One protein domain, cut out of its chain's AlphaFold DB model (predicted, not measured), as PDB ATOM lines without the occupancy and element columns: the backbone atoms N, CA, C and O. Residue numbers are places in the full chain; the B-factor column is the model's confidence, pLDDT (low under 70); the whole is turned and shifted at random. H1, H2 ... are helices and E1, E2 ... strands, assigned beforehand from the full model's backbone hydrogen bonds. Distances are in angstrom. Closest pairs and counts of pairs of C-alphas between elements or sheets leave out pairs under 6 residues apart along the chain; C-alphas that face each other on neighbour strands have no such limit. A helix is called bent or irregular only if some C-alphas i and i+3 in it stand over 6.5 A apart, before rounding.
ATOM      1  N   THR A 178      55.106 -17.206  48.936       88.50
ATOM      2  CA  THR A 178      55.264 -17.519  50.366       88.50
ATOM      3  C   THR A 178      54.047 -17.058  51.150       88.50
ATOM      4  O   THR A 178      53.802 -15.863  51.253       88.50
ATOM      5  N   ILE A 179      53.320 -17.997  51.760       84.94
ATOM      6  CA  ILE A 179      52.203 -17.714  52.677       84.94
ATOM      7  C   ILE A 179      52.535 -18.334  54.030       84.94
ATOM      8  O   ILE A 179      52.934 -19.494  54.100       84.94
ATOM      9  N   GLY A 180      52.416 -17.558  55.112       79.25
ATOM     10  CA  GLY A 180      52.679 -18.048  56.471       79.25
ATOM     11  C   GLY A 180      54.095 -18.605  56.668       79.25
ATOM     12  O   GLY A 180      54.267 -19.583  57.388       79.25
ATOM     13  N   ASN A 181      55.098 -18.014  56.005       82.94
ATOM     14  CA  ASN A 181      56.492 -18.486  55.946       82.94
ATOM     15  C   ASN A 181      56.700 -19.848  55.255       82.94
ATOM     16  O   ASN A 181      57.788 -20.418  55.342       82.94
ATOM     17  N   VAL A 182      55.699 -20.365  54.540       82.81
ATOM     18  CA  VAL A 182      55.814 -21.599  53.756       82.81
ATOM     19  C   VAL A 182      55.886 -21.256  52.273       82.81
ATOM     20  O   VAL A 182      54.915 -20.767  51.689       82.81
ATOM     21  N   ALA A 183      57.033 -21.542  51.659       86.25
ATOM     22  CA  ALA A 183      57.224 -21.392  50.222       86.25
ATOM     23  C   ALA A 183      56.443 -22.469  49.446       86.25
ATOM     24  O   ALA A 183      56.549 -23.661  49.735       86.25
ATOM     25  N   GLN A 184      55.698 -22.044  48.432       85.69
ATOM     26  CA  GLN A 184      54.927 -22.869  47.508       85.69
ATOM     27  C   GLN A 184      55.598 -22.816  46.132       85.69
ATOM     28  O   GLN A 184      55.967 -21.736  45.667       85.69
ATOM     29  N   ARG A 185      55.797 -23.977  45.497       83.25
ATOM     30  CA  ARG A 185      56.520 -24.131  44.222       83.25
ATOM     31  C   ARG A 185      55.921 -25.252  43.374       83.25
ATOM     32  O   ARG A 185      55.396 -26.222  43.922       83.25
ATOM     33  N   GLY A 186      56.088 -25.146  42.057       74.75
ATOM     34  CA  GLY A 186      55.770 -26.208  41.104       74.75
ATOM     35  C   GLY A 186      54.275 -26.505  41.004       74.75
ATOM     36  O   GLY A 186      53.453 -25.595  41.067       74.75
ATOM     37  N   ALA A 187      53.932 -27.793  40.896       73.12
ATOM     38  CA  ALA A 187      52.591 -28.281  40.555       73.12
ATOM     39  C   ALA A 187      51.441 -27.731  41.418       73.12
ATOM     40  O   ALA A 187      50.304 -27.682  40.970       73.12
ATOM     41  N   ILE A 188      51.713 -27.276  42.643       79.75
ATOM     42  CA  ILE A 188      50.681 -26.733  43.538       79.75
ATOM     43  C   ILE A 188      50.196 -25.323  43.166       79.75
ATOM     44  O   ILE A 188      49.271 -24.787  43.786       79.75
ATOM     45  N   LEU A 189      50.856 -24.703  42.190       87.88
ATOM     46  CA  LEU A 189      50.596 -23.343  41.745       87.88
ATOM     47  C   LEU A 189      49.773 -23.283  40.455       87.88
ATOM     48  O   LEU A 189      49.379 -22.185  40.083       87.88
ATOM     49  N   CYS A 190      49.446 -24.419  39.826       88.31
ATOM     50  CA  CYS A 190      48.692 -24.453  38.569       88.31
ATOM     51  C   CYS A 190      47.362 -23.692  38.665       88.31
ATOM     52  O   CYS A 190      47.113 -22.789  37.877       88.31
ATOM     53  N   MET A 191      46.560 -23.966  39.702       92.44
ATOM     54  CA  MET A 191      45.250 -23.342  39.896       92.44
ATOM     55  C   MET A 191      45.310 -21.807  40.031       92.44
ATOM     56  O   MET A 191      44.657 -21.122  39.244       92.44
ATOM     57  N   PRO A 192      46.094 -21.222  40.959       93.88
ATOM     58  CA  PRO A 192      46.160 -19.769  41.073       93.88
ATOM     59  C   PRO A 192      46.961 -19.118  39.929       93.88
ATOM     60  O   PRO A 192      46.717 -17.956  39.625       93.88
ATOM     61  N   THR A 193      47.868 -19.837  39.248       93.50
ATOM     62  CA  THR A 193      48.500 -19.347  38.010       93.50
ATOM     63  C   THR A 193      47.480 -19.234  36.870       93.50
ATOM     64  O   THR A 193      47.443 -18.211  36.192       93.50
ATOM     65  N   SER A 194      46.619 -20.236  36.665       94.12
ATOM     66  CA  SER A 194      45.545 -20.161  35.664       94.12
ATOM     67  C   SER A 194      44.515 -19.082  35.995       94.12
ATOM     68  O   SER A 194      44.068 -18.379  35.092       94.12
ATOM     69  N   GLY A 195      44.203 -18.888  37.281       96.19
ATOM     70  CA  GLY A 195      43.390 -17.759  37.739       96.19
ATOM     71  C   GLY A 195      44.028 -16.395  37.445       96.19
ATOM     72  O   GLY A 195      43.326 -15.478  37.031       96.19
ATOM     73  N   GLU A 196      45.354 -16.256  37.589       96.38
ATOM     74  CA  GLU A 196      46.071 -15.023  37.222       96.38
ATOM     75  C   GLU A 196      45.958 -14.744  35.718       96.38
ATOM     76  O   GLU A 196      45.661 -13.615  35.339       96.38
ATOM     77  N   MET A 197      46.131 -15.761  34.866       95.06
ATOM     78  CA  MET A 197      45.944 -15.617  33.414       95.06
ATOM     79  C   MET A 197      44.516 -15.164  33.069       95.06
ATOM     80  O   MET A 197      44.349 -14.229  32.288       95.06
ATOM     81  N   GLN A 198      43.494 -15.763  33.697       97.06
ATOM     82  CA  GLN A 198      42.090 -15.375  33.503       97.06
ATOM     83  C   GLN A 198      41.815 -13.940  33.968       97.06
ATOM     84  O   GLN A 198      41.172 -13.171  33.261       97.06
ATOM     85  N   GLY A 199      42.309 -13.549  35.144       96.75
ATOM     86  CA  GLY A 199      42.100 -12.193  35.643       96.75
ATOM     87  C   GLY A 199      42.859 -11.143  34.829       96.75
ATOM     88  O   GLY A 199      42.320 -10.070  34.586       96.75
ATOM     89  N   ARG A 200      44.065 -11.453  34.335       95.75
ATOM     90  CA  ARG A 200      44.813 -10.560  33.436       95.75
ATOM     91  C   ARG A 200      44.121 -10.366  32.092       95.75
ATOM     92  O   ARG A 200      44.118  -9.247  31.598       95.75
ATOM     93  N   TYR A 201      43.514 -11.416  31.537       96.19
ATOM     94  CA  TYR A 201      42.703 -11.310  30.322       96.19
ATOM     95  C   TYR A 201      41.568 -10.282  30.475       96.19
ATOM     96  O   TYR A 201      41.367  -9.439  29.607       96.19
ATOM     97  N   TRP A 202      40.895 -10.283  31.627       96.50
ATOM     98  CA  TRP A 202      39.837  -9.319  31.949       96.50
ATOM     99  C   TRP A 202      40.342  -7.984  32.519       96.50
ATOM    100  O   TRP A 202      39.542  -7.147  32.940       96.50
ATOM    101  N   GLY A 203      41.660  -7.771  32.582       95.75
ATOM    102  CA  GLY A 203      42.249  -6.567  33.167       95.75
ATOM    103  C   GLY A 203      41.931  -6.378  34.655       95.75
ATOM    104  O   GLY A 203      41.903  -5.246  35.130       95.75
ATOM    105  N   ILE A 204      41.649  -7.453  35.400       96.62
ATOM    106  CA  ILE A 204      41.357  -7.389  36.836       96.62
ATOM    107  C   ILE A 204      42.591  -6.887  37.587       96.62
ATOM    108  O   ILE A 204      43.692  -7.429  37.465       96.62
ATOM    109  N   GLN A 205      42.385  -5.863  38.409       95.44
ATOM    110  CA  GLN A 205      43.420  -5.205  39.190       95.44
ATOM    111  C   GLN A 205      43.232  -5.459  40.681       95.44
ATOM    112  O   GLN A 205      42.128  -5.450  41.223       95.44
ATOM    113  N   LYS A 206      44.349  -5.601  41.384       93.50
ATOM    114  CA  LYS A 206      44.388  -5.468  42.831       93.50
ATOM    115  C   LYS A 206      44.121  -4.012  43.191       93.50
ATOM    116  O   LYS A 206      44.938  -3.138  42.899       93.50
ATOM    117  N   VAL A 207      43.019  -3.776  43.891       92.94
ATOM    118  CA  VAL A 207      42.664  -2.459  44.420       92.94
ATOM    119  C   VAL A 207      43.010  -2.399  45.903       92.94
ATOM    120  O   VAL A 207      42.495  -3.170  46.710       92.94
ATOM    121  N   THR A 208      43.891  -1.473  46.278       88.75
ATOM    122  CA  THR A 208      44.132  -1.140  47.687       88.75
ATOM    123  C   THR A 208      43.324   0.099  48.020       88.75
ATOM    124  O   THR A 208      43.634   1.178  47.520       88.75
ATOM    125  N   ALA A 209      42.297  -0.057  48.857       85.31
ATOM    126  CA  ALA A 209      41.412   1.038  49.231       85.31
ATOM    127  C   ALA A 209      42.186   2.229  49.818       85.31
ATOM    128  O   ALA A 209      43.139   2.060  50.586       85.31
ATOM    129  N   ALA A 210      41.735   3.440  49.487       87.56
ATOM    130  CA  ALA A 210      42.281   4.654  50.074       87.56
ATOM    131  C   ALA A 210      42.107   4.646  51.603       87.56
ATOM    132  O   ALA A 210      41.060   4.276  52.136       87.56
ATOM    133  N   THR A 211      43.130   5.109  52.313       88.50
ATOM    134  CA  THR A 211      43.050   5.417  53.745       88.50
ATOM    135  C   THR A 211      43.096   6.929  53.947       88.50
ATOM    136  O   THR A 211      43.335   7.686  53.008       88.50
ATOM    137  N   ALA A 212      42.933   7.398  55.188       88.44
ATOM    138  CA  ALA A 212      43.050   8.823  55.512       88.44
ATOM    139  C   ALA A 212      44.402   9.448  55.098       88.44
ATOM    140  O   ALA A 212      44.497  10.665  54.965       88.44
ATOM    141  N   THR A 213      45.444   8.631  54.908       89.12
ATOM    142  CA  THR A 213      46.816   9.079  54.627       89.12
ATOM    143  C   THR A 213      47.419   8.480  53.356       89.12
ATOM    144  O   THR A 213      48.588   8.728  53.067       89.12
ATOM    145  N   THR A 214      46.678   7.667  52.600       86.31
ATOM    146  CA  THR A 214      47.212   6.980  51.415       86.31
ATOM    147  C   THR A 214      46.138   6.902  50.336       86.31
ATOM    148  O   THR A 214      45.038   6.442  50.642       86.31
ATOM    149  N   PRO A 215      46.418   7.355  49.098       89.88
ATOM    150  CA  PRO A 215      45.463   7.243  48.002       89.88
ATOM    151  C   PRO A 215      45.220   5.777  47.636       89.88
ATOM    152  O   PRO A 215      46.024   4.902  47.964       89.88
ATOM    153  N   GLU A 216      44.119   5.526  46.932       91.81
ATOM    154  CA  GLU A 216      43.875   4.223  46.318       91.81
ATOM    155  C   GLU A 216      45.014   3.885  45.354       91.81
ATOM    156  O   GLU A 216      45.477   4.741  44.593       91.81
ATOM    157  N   THR A 217      45.464   2.633  45.384       92.31
ATOM    158  CA  THR A 217      46.428   2.121  44.412       92.31
ATOM    159  C   THR A 217      45.839   0.945  43.656       92.31
ATOM    160  O   THR A 217      45.093   0.134  44.209       92.31
ATOM    161  N   ARG A 218      46.189   0.874  42.373       93.00
ATOM    162  CA  ARG A 218      45.800  -0.194  41.460       93.00
ATOM    163  C   ARG A 218      47.054  -0.807  40.863       93.00
ATOM    164  O   ARG A 218      47.980  -0.083  40.494       93.00
ATOM    165  N   ALA A 219      47.089  -2.126  40.817       92.81
ATOM    166  CA  ALA A 219      48.157  -2.901  40.206       92.81
ATOM    167  C   ALA A 219      47.562  -4.168  39.597       92.81
ATOM    168  O   ALA A 219      46.488  -4.595  40.017       92.81
ATOM    169  N   ASP A 220      48.258  -4.789  38.653       90.19
ATOM    170  CA  ASP A 220      47.842  -6.091  38.134       90.19
ATOM    171  C   ASP A 220      47.741  -7.103  39.275       90.19
ATOM    172  O   ASP A 220      48.585  -7.123  40.181       90.19
ATOM    173  N   ILE A 221      46.711  -7.952  39.239       94.06
ATOM    174  CA  ILE A 221      46.654  -9.065  40.180       94.06
ATOM    175  C   ILE A 221      47.837 -10.005  39.949       94.06
ATOM    176  O   ILE A 221      48.298 -10.226  38.825       94.06
ATOM    177  N   THR A 222      48.299 -10.598  41.039       93.06
ATOM    178  CA  THR A 222      49.300 -11.656  41.011       93.06
ATOM    179  C   THR A 222      48.700 -12.952  41.531       93.06
ATOM    180  O   THR A 222      47.751 -12.954  42.322       93.06
ATOM    181  N   ARG A 223      49.315 -14.078  41.173       92.38
ATOM    182  CA  ARG A 223      49.040 -15.372  41.801       92.38
ATOM    183  C   ARG A 223      49.015 -15.311  43.331       92.38
ATOM    184  O   ARG A 223      48.185 -15.973  43.949       92.38
ATOM    185  N   TYR A 224      49.904 -14.526  43.945       93.06
ATOM    186  CA  TYR A 224      49.931 -14.351  45.397       93.06
ATOM    187  C   TYR A 224      48.630 -13.750  45.934       93.06
ATOM    188  O   TYR A 224      48.124 -14.223  46.950       93.06
ATOM    189  N   ASP A 225      48.068 -12.749  45.255       94.56
ATOM    190  CA  ASP A 225      46.822 -12.102  45.679       94.56
ATOM    191  C   ASP A 225      45.655 -13.095  45.661       94.56
ATOM    192  O   ASP A 225      44.912 -13.193  46.637       94.56
ATOM    193  N   ILE A 226      45.566 -13.915  44.609       94.88
ATOM    194  CA  ILE A 226      44.567 -14.988  44.489       94.88
ATOM    195  C   ILE A 226      44.752 -16.024  45.602       94.88
ATOM    196  O   ILE A 226      43.796 -16.402  46.279       94.88
ATOM    197  N   MET A 227      45.991 -16.482  45.819       93.06
ATOM    198  CA  MET A 227      46.290 -17.461  46.863       93.06
ATOM    199  C   MET A 227      45.962 -16.932  48.258       93.06
ATOM    200  O   MET A 227      45.429 -17.685  49.071       93.06
ATOM    201  N   MET A 228      46.281 -15.669  48.546       91.75
ATOM    202  CA  MET A 228      46.030 -15.046  49.843       91.75
ATOM    203  C   MET A 228      44.532 -14.864  50.094       91.75
ATOM    204  O   MET A 228      44.045 -15.204  51.171       91.75
ATOM    205  N   GLU A 229      43.789 -14.393  49.096       92.75
ATOM    206  CA  GLU A 229      42.342 -14.233  49.201       92.75
ATOM    207  C   GLU A 229      41.648 -15.591  49.412       92.75
ATOM    208  O   GLU A 229      40.844 -15.755  50.333       92.75
ATOM    209  N   ALA A 230      42.037 -16.616  48.647       90.44
ATOM    210  CA  ALA A 230      41.543 -17.979  48.839       90.44
ATOM    211  C   ALA A 230      41.940 -18.556  50.211       90.44
ATOM    212  O   ALA A 230      41.157 -19.269  50.841       90.44
ATOM    213  N   TYR A 231      43.148 -18.250  50.697       87.44
ATOM    214  CA  TYR A 231      43.622 -18.669  52.014       87.44
ATOM    215  C   TYR A 231      42.767 -18.077  53.141       87.44
ATOM    216  O   TYR A 231      42.323 -18.820  54.022       87.44
ATOM    217  N   ASN A 232      42.468 -16.778  53.071       87.19
ATOM    218  CA  ASN A 232      41.682 -16.055  54.073       87.19
ATOM    219  C   ASN A 232      40.220 -16.522  54.159       87.19
ATOM    220  O   ASN A 232      39.614 -16.433  55.226       87.19
ATOM    221  N   ARG A 233      39.664 -17.071  53.073       83.00
ATOM    222  CA  ARG A 233      38.273 -17.557  53.008       83.00
ATOM    223  C   ARG A 233      37.990 -18.808  53.854       83.00
ATOM    224  O   ARG A 233      36.827 -19.092  54.113       83.00
ATOM    225  N   ASN A 234      39.027 -19.514  54.320       70.12
ATOM    226  CA  ASN A 234      39.000 -20.586  55.332       70.12
ATOM    227  C   ASN A 234      37.743 -21.487  55.350       70.12
ATOM    228  O   ASN A 234      37.117 -21.693  56.393       70.12
ATOM    229  N   THR A 235      37.390 -22.056  54.200       58.50
ATOM    230  CA  THR A 235      36.463 -23.190  54.125       58.50
ATOM    231  C   THR A 235      37.291 -24.478  54.055       58.50
ATOM    232  O   THR A 235      38.371 -24.477  53.465       58.50
ATOM    233  N   THR A 236      36.834 -25.551  54.715       57.34
ATOM    234  CA  THR A 236      37.476 -26.885  54.831       57.34
ATOM    235  C   THR A 236      38.511 -27.179  53.735       57.34
ATOM    236  O   THR A 236      38.170 -27.512  52.601       57.34
ATOM    237  N   GLY A 237      39.791 -27.006  54.076       54.69
ATOM    238  CA  GLY A 237      40.887 -27.011  53.115       54.69
ATOM    239  C   GLY A 237      41.335 -28.402  52.676       54.69
ATOM    240  O   GLY A 237      41.347 -29.351  53.457       54.69
ATOM    241  N   TYR A 238      41.816 -28.492  51.438       55.41
ATOM    242  CA  TYR A 238      42.618 -29.619  50.978       55.41
ATOM    243  C   TYR A 238      43.990 -29.587  51.679       55.41
ATOM    244  O   TYR A 238      44.761 -28.632  51.532       55.41
ATOM    245  N   GLN A 239      44.285 -30.608  52.489       57.28
ATOM    246  CA  GLN A 239      45.554 -30.762  53.208       57.28
ATOM    247  C   GLN A 239      46.449 -31.791  52.501       57.28
ATOM    248  O   GLN A 239      46.525 -32.950  52.901       57.28
ATOM    249  N   LEU A 240      47.167 -31.379  51.453       50.84
ATOM    250  CA  LEU A 240      48.343 -32.135  50.998       50.84
ATOM    251  C   LEU A 240      49.535 -31.782  51.904       50.84
ATOM    252  O   LEU A 240      50.347 -30.916  51.574       50.84
ATOM    253  N   GLY A 241      49.626 -32.432  53.067       58.38
ATOM    254  CA  GLY A 241      50.735 -32.275  54.017       58.38
ATOM    255  C   GLY A 241      50.434 -31.356  55.210       58.38
ATOM    256  O   GLY A 241      49.354 -31.418  55.784       58.38
ATOM    257  N   VAL A 242      51.424 -30.547  55.617       60.06
ATOM    258  CA  VAL A 242      51.454 -29.819  56.911       60.06
ATOM    259  C   VAL A 242      50.827 -28.411  56.848       60.06
ATOM    260  O   VAL A 242      50.522 -27.833  57.886       60.06
ATOM    261  N   PHE A 243      50.611 -27.847  55.651       65.25
ATOM    262  CA  PHE A 243      50.068 -26.491  55.466       65.25
ATOM    263  C   PHE A 243      48.742 -26.526  54.686       65.25
ATOM    264  O   PHE A 243      48.707 -27.167  53.631       65.25
ATOM    265  N   PRO A 244      47.669 -25.852  55.145       69.94
ATOM    266  CA  PRO A 244      46.403 -25.796  54.417       69.94
ATOM    267  C   PRO A 244      46.549 -25.053  53.087       69.94
ATOM    268  O   PRO A 244      47.053 -23.932  53.039       69.94
ATOM    269  N   ARG A 245      46.081 -25.659  51.994       79.50
ATOM    270  CA  ARG A 245      46.176 -25.086  50.644       79.50
ATOM    271  C   ARG A 245      44.786 -24.778  50.114       79.50
ATOM    272  O   ARG A 245      44.280 -25.453  49.226       79.50
ATOM    273  N   HIS A 246      44.133 -23.782  50.709       82.94
ATOM    274  CA  HIS A 246      42.723 -23.470  50.435       82.94
ATOM    275  C   HIS A 246      42.458 -23.103  48.974       82.94
ATOM    276  O   HIS A 246      41.380 -23.399  48.472       82.94
ATOM    277  N   TRP A 247      43.458 -22.555  48.277       84.75
ATOM    278  CA  TRP A 247      43.399 -22.260  46.844       84.75
ATOM    279  C   TRP A 247      43.345 -23.498  45.945       84.75
ATOM    280  O   TRP A 247      43.255 -23.327  44.745       84.75
ATOM    281  N   GLN A 248      43.452 -24.721  46.474       84.56
ATOM    282  CA  GLN A 248      43.253 -25.970  45.721       84.56
ATOM    283  C   GLN A 248      41.790 -26.452  45.773       84.56
ATOM    284  O   GLN A 248      41.470 -27.548  45.317       84.56
ATOM    285  N   ASN A 249      40.901 -25.651  46.363       87.88
ATOM    286  CA  ASN A 249      39.462 -25.856  46.355       87.88
ATOM    287  C   ASN A 249      38.823 -24.871  45.361       87.88
ATOM    288  O   ASN A 249      39.063 -23.665  45.440       87.88
ATOM    289  N   TRP A 250      37.997 -25.389  44.452       90.12
ATOM    290  CA  TRP A 250      37.350 -24.605  43.399       90.12
ATOM    291  C   TRP A 250      36.406 -23.516  43.920       90.12
ATOM    292  O   TRP A 250      36.394 -22.422  43.362       90.12
ATOM    293  N   ASP A 251      35.678 -23.759  45.013       90.62
ATOM    294  CA  ASP A 251      34.811 -22.744  45.626       90.62
ATOM    295  C   ASP A 251      35.633 -21.594  46.212       90.62
ATOM    296  O   ASP A 251      35.257 -20.428  46.095       90.62
ATOM    297  N   ASN A 252      36.796 -21.901  46.794       90.69
ATOM    298  CA  ASN A 252      37.698 -20.874  47.309       90.69
ATOM    299  C   ASN A 252      38.377 -20.087  46.188       90.69
ATOM    300  O   ASN A 252      38.547 -18.881  46.344       90.69
ATOM    301  N   LEU A 253      38.738 -20.734  45.070       91.69
ATOM    302  CA  LEU A 253      39.251 -20.037  43.889       91.69
ATOM    303  C   LEU A 253      38.193 -19.091  43.315       91.69
ATOM    304  O   LEU A 253      38.452 -17.896  43.215       91.69
ATOM    305  N   ARG A 254      37.002 -19.606  42.975       94.88
ATOM    306  CA  ARG A 254      35.902 -18.795  42.425       94.88
ATOM    307  C   ARG A 254      35.534 -17.664  43.369       94.88
ATOM    308  O   ARG A 254      35.403 -16.519  42.954       94.88
ATOM    309  N   GLY A 255      35.461 -17.969  44.660       94.69
ATOM    310  CA  GLY A 255      35.275 -16.974  45.695       94.69
ATOM    311  C   GLY A 255      36.353 -15.889  45.657       94.69
ATOM    312  O   GLY A 255      36.026 -14.708  45.611       94.69
ATOM    313  N   ALA A 256      37.632 -16.265  45.654       94.81
ATOM    314  CA  ALA A 256      38.726 -15.302  45.604       94.81
ATOM    315  C   ALA A 256      38.666 -14.413  44.359       94.81
ATOM    316  O   ALA A 256      38.783 -13.194  44.472       94.81
ATOM    317  N   MET A 257      38.400 -15.012  43.198       96.38
ATOM    318  CA  MET A 257      38.203 -14.267  41.960       96.38
ATOM    319  C   MET A 257      36.999 -13.327  42.058       96.38
ATOM    320  O   MET A 257      37.131 -12.184  41.649       96.38
ATOM    321  N   THR A 258      35.893 -13.733  42.693       96.56
ATOM    322  CA  THR A 258      34.735 -12.852  42.951       96.56
ATOM    323  C   THR A 258      35.149 -11.607  43.742       96.56
ATOM    324  O   THR A 258      34.870 -10.500  43.301       96.56
ATOM    325  N   THR A 259      35.892 -11.751  44.855       95.25
ATOM    326  CA  THR A 259      36.375 -10.579  45.624       95.25
ATOM    327  C   THR A 259      37.216  -9.650  44.754       95.25
ATOM    328  O   THR A 259      37.052  -8.432  44.800       95.25
ATOM    329  N   LEU A 260      38.171 -10.216  44.009       95.81
ATOM    330  CA  LEU A 260      39.132  -9.437  43.228       95.81
ATOM    331  C   LEU A 260      38.445  -8.716  42.063       95.81
ATOM    332  O   LEU A 260      38.735  -7.550  41.803       95.81
ATOM    333  N   VAL A 261      37.509  -9.396  41.403       96.31
ATOM    334  CA  VAL A 261      36.668  -8.850  40.338       96.31
ATOM    335  C   VAL A 261      35.796  -7.717  40.869       96.31
ATOM    336  O   VAL A 261      35.884  -6.615  40.337       96.31
ATOM    337  N   ASP A 262      35.046  -7.937  41.952       95.31
ATOM    338  CA  ASP A 262      34.158  -6.925  42.540       95.31
ATOM    339  C   ASP A 262      34.926  -5.681  43.004       95.31
ATOM    340  O   ASP A 262      34.444  -4.554  42.872       95.31
ATOM    341  N   ALA A 263      36.138  -5.867  43.533       94.06
ATOM    342  CA  ALA A 263      37.000  -4.761  43.932       94.06
ATOM    343  C   ALA A 263      37.520  -3.964  42.723       94.06
ATOM    344  O   ALA A 263      37.584  -2.735  42.777       94.06
ATOM    345  N   SER A 264      37.901  -4.649  41.640       95.56
ATOM    346  CA  SER A 264      38.454  -4.026  40.433       95.56
ATOM    347  C   SER A 264      37.390  -3.333  39.588       95.56
ATOM    348  O   SER A 264      37.585  -2.184  39.176       95.56
ATOM    349  N   HIS A 265      36.288  -4.040  39.335       94.31
ATOM    350  CA  HIS A 265      35.223  -3.690  38.405       94.31
ATOM    351  C   HIS A 265      33.845  -4.050  39.005       94.31
ATOM    352  O   HIS A 265      33.219  -5.044  38.625       94.31
ATOM    353  N   PRO A 266      33.347  -3.258  39.966       92.69
ATOM    354  CA  PRO A 266      32.120  -3.583  40.690       92.69
ATOM    355  C   PRO A 266      30.899  -3.661  39.761       92.69
ATOM    356  O   PRO A 266      30.602  -2.692  39.062       92.69
ATOM    357  N   ASN A 267      30.142  -4.765  39.834       89.88
ATOM    358  CA  ASN A 267      28.921  -5.032  39.048       89.88
ATOM    359  C   ASN A 267      29.141  -5.028  37.523       89.88
ATOM    360  O   ASN A 267      28.369  -4.414  36.783       89.88
ATOM    361  N   THR A 268      30.242  -5.621  37.068       94.44
ATOM    362  CA  THR A 268      30.536  -5.731  35.626       94.44
ATOM    363  C   THR A 268      30.815  -7.152  35.163       94.44
ATOM    364  O   THR A 268      30.738  -7.411  33.964       94.44
ATOM    365  N   TYR A 269      31.131  -8.057  36.087       97.00
ATOM    366  CA  TYR A 269      31.407  -9.449  35.788       97.00
ATOM    367  C   TYR A 269      30.794 -10.338  36.863       97.00
ATOM    368  O   TYR A 269      30.800 -10.001  38.051       97.00
ATOM    369  N   SER A 270      30.399 -11.531  36.448       96.25
ATOM    370  CA  SER A 270      30.050 -12.637  37.324       96.25
ATOM    371  C   SER A 270      31.180 -13.667  37.350       96.25
ATOM    372  O   SER A 270      31.942 -13.807  36.394       96.25
TER     373      SER A 270
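Overview. This is residues 178 to 270 of the 503 residues of an uncharacterized protein of Litoreibacter arenae DSM 19593 (UniProt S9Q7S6). Two helices, H1 and H3, run the same way side by side, and a shorter one, H2, reaches across from one to the other. The hairpin of E2 and E3 sits where H1 and H3 end, with residues 210 to 215 sticking out; E1 and the long link after H2 lie toward the other end. The 93 printed residues hold three named helices and three named strands, in the order E1, H1, E2, E3, H2, H3, of mixed class, with one antiparallel sheet, E2 - E3. The whole is compact, with a radius of gyration of the C-alphas of 13.7 A and spans of 40 by 30 by 23 A.

Arrangement. Look first at E1, residues 182 to 184, which pairs with no named strand; residues 178 to 179 pair antiparallel with its 182 to 183. H1, residues 186 to 201, is irregular, with C-alphas 188 and 191 7.4 A apart, and has a kink of 32 degrees near residue 193. E2, residues 205 to 208, and E3, residues 217 to 220, form an antiparallel hairpin; find N 206 and O 219 at 2.7 A. H2, residues 223 to 232, touches H1 at residues 192 to 196 alone, about perpendicular at 76 degrees; the closest C-alphas, of Pro 192 and Arg 223, are 5.3 A apart. H3, residues 250 to 264, touches H2, closest at the C-alphas of Ala 230 and Asn 252, 5.1 A. H3 also touches H1 at a steep tilt of 35.2 degrees, only just steep, the same way; the closest C-alphas are those of Pro 192 and Leu 253, 7.5 A. Every O i to N i+4 pair is within hydrogen-bond range in H2 and H3, and 9 of 12 are in H1.

Along the chain. Find C-alpha 182 at (55.814, -21.599, 53.756), where E1 begins. From C-alpha 186, H1 covers 22.6 A; H2 covers 14.3 A. H3 covers 20.8 A and ends at C-alpha 264, (38.454, -4.026, 40.433).

Size, cuts and confidence. The C-alphas of Ala 212 and Gly 241, the two farthest apart, are 41.8 A apart. The printed part has no cut, and the link from H2 to H3 is long. In it, residues 235 to 244 have pLDDT under 70.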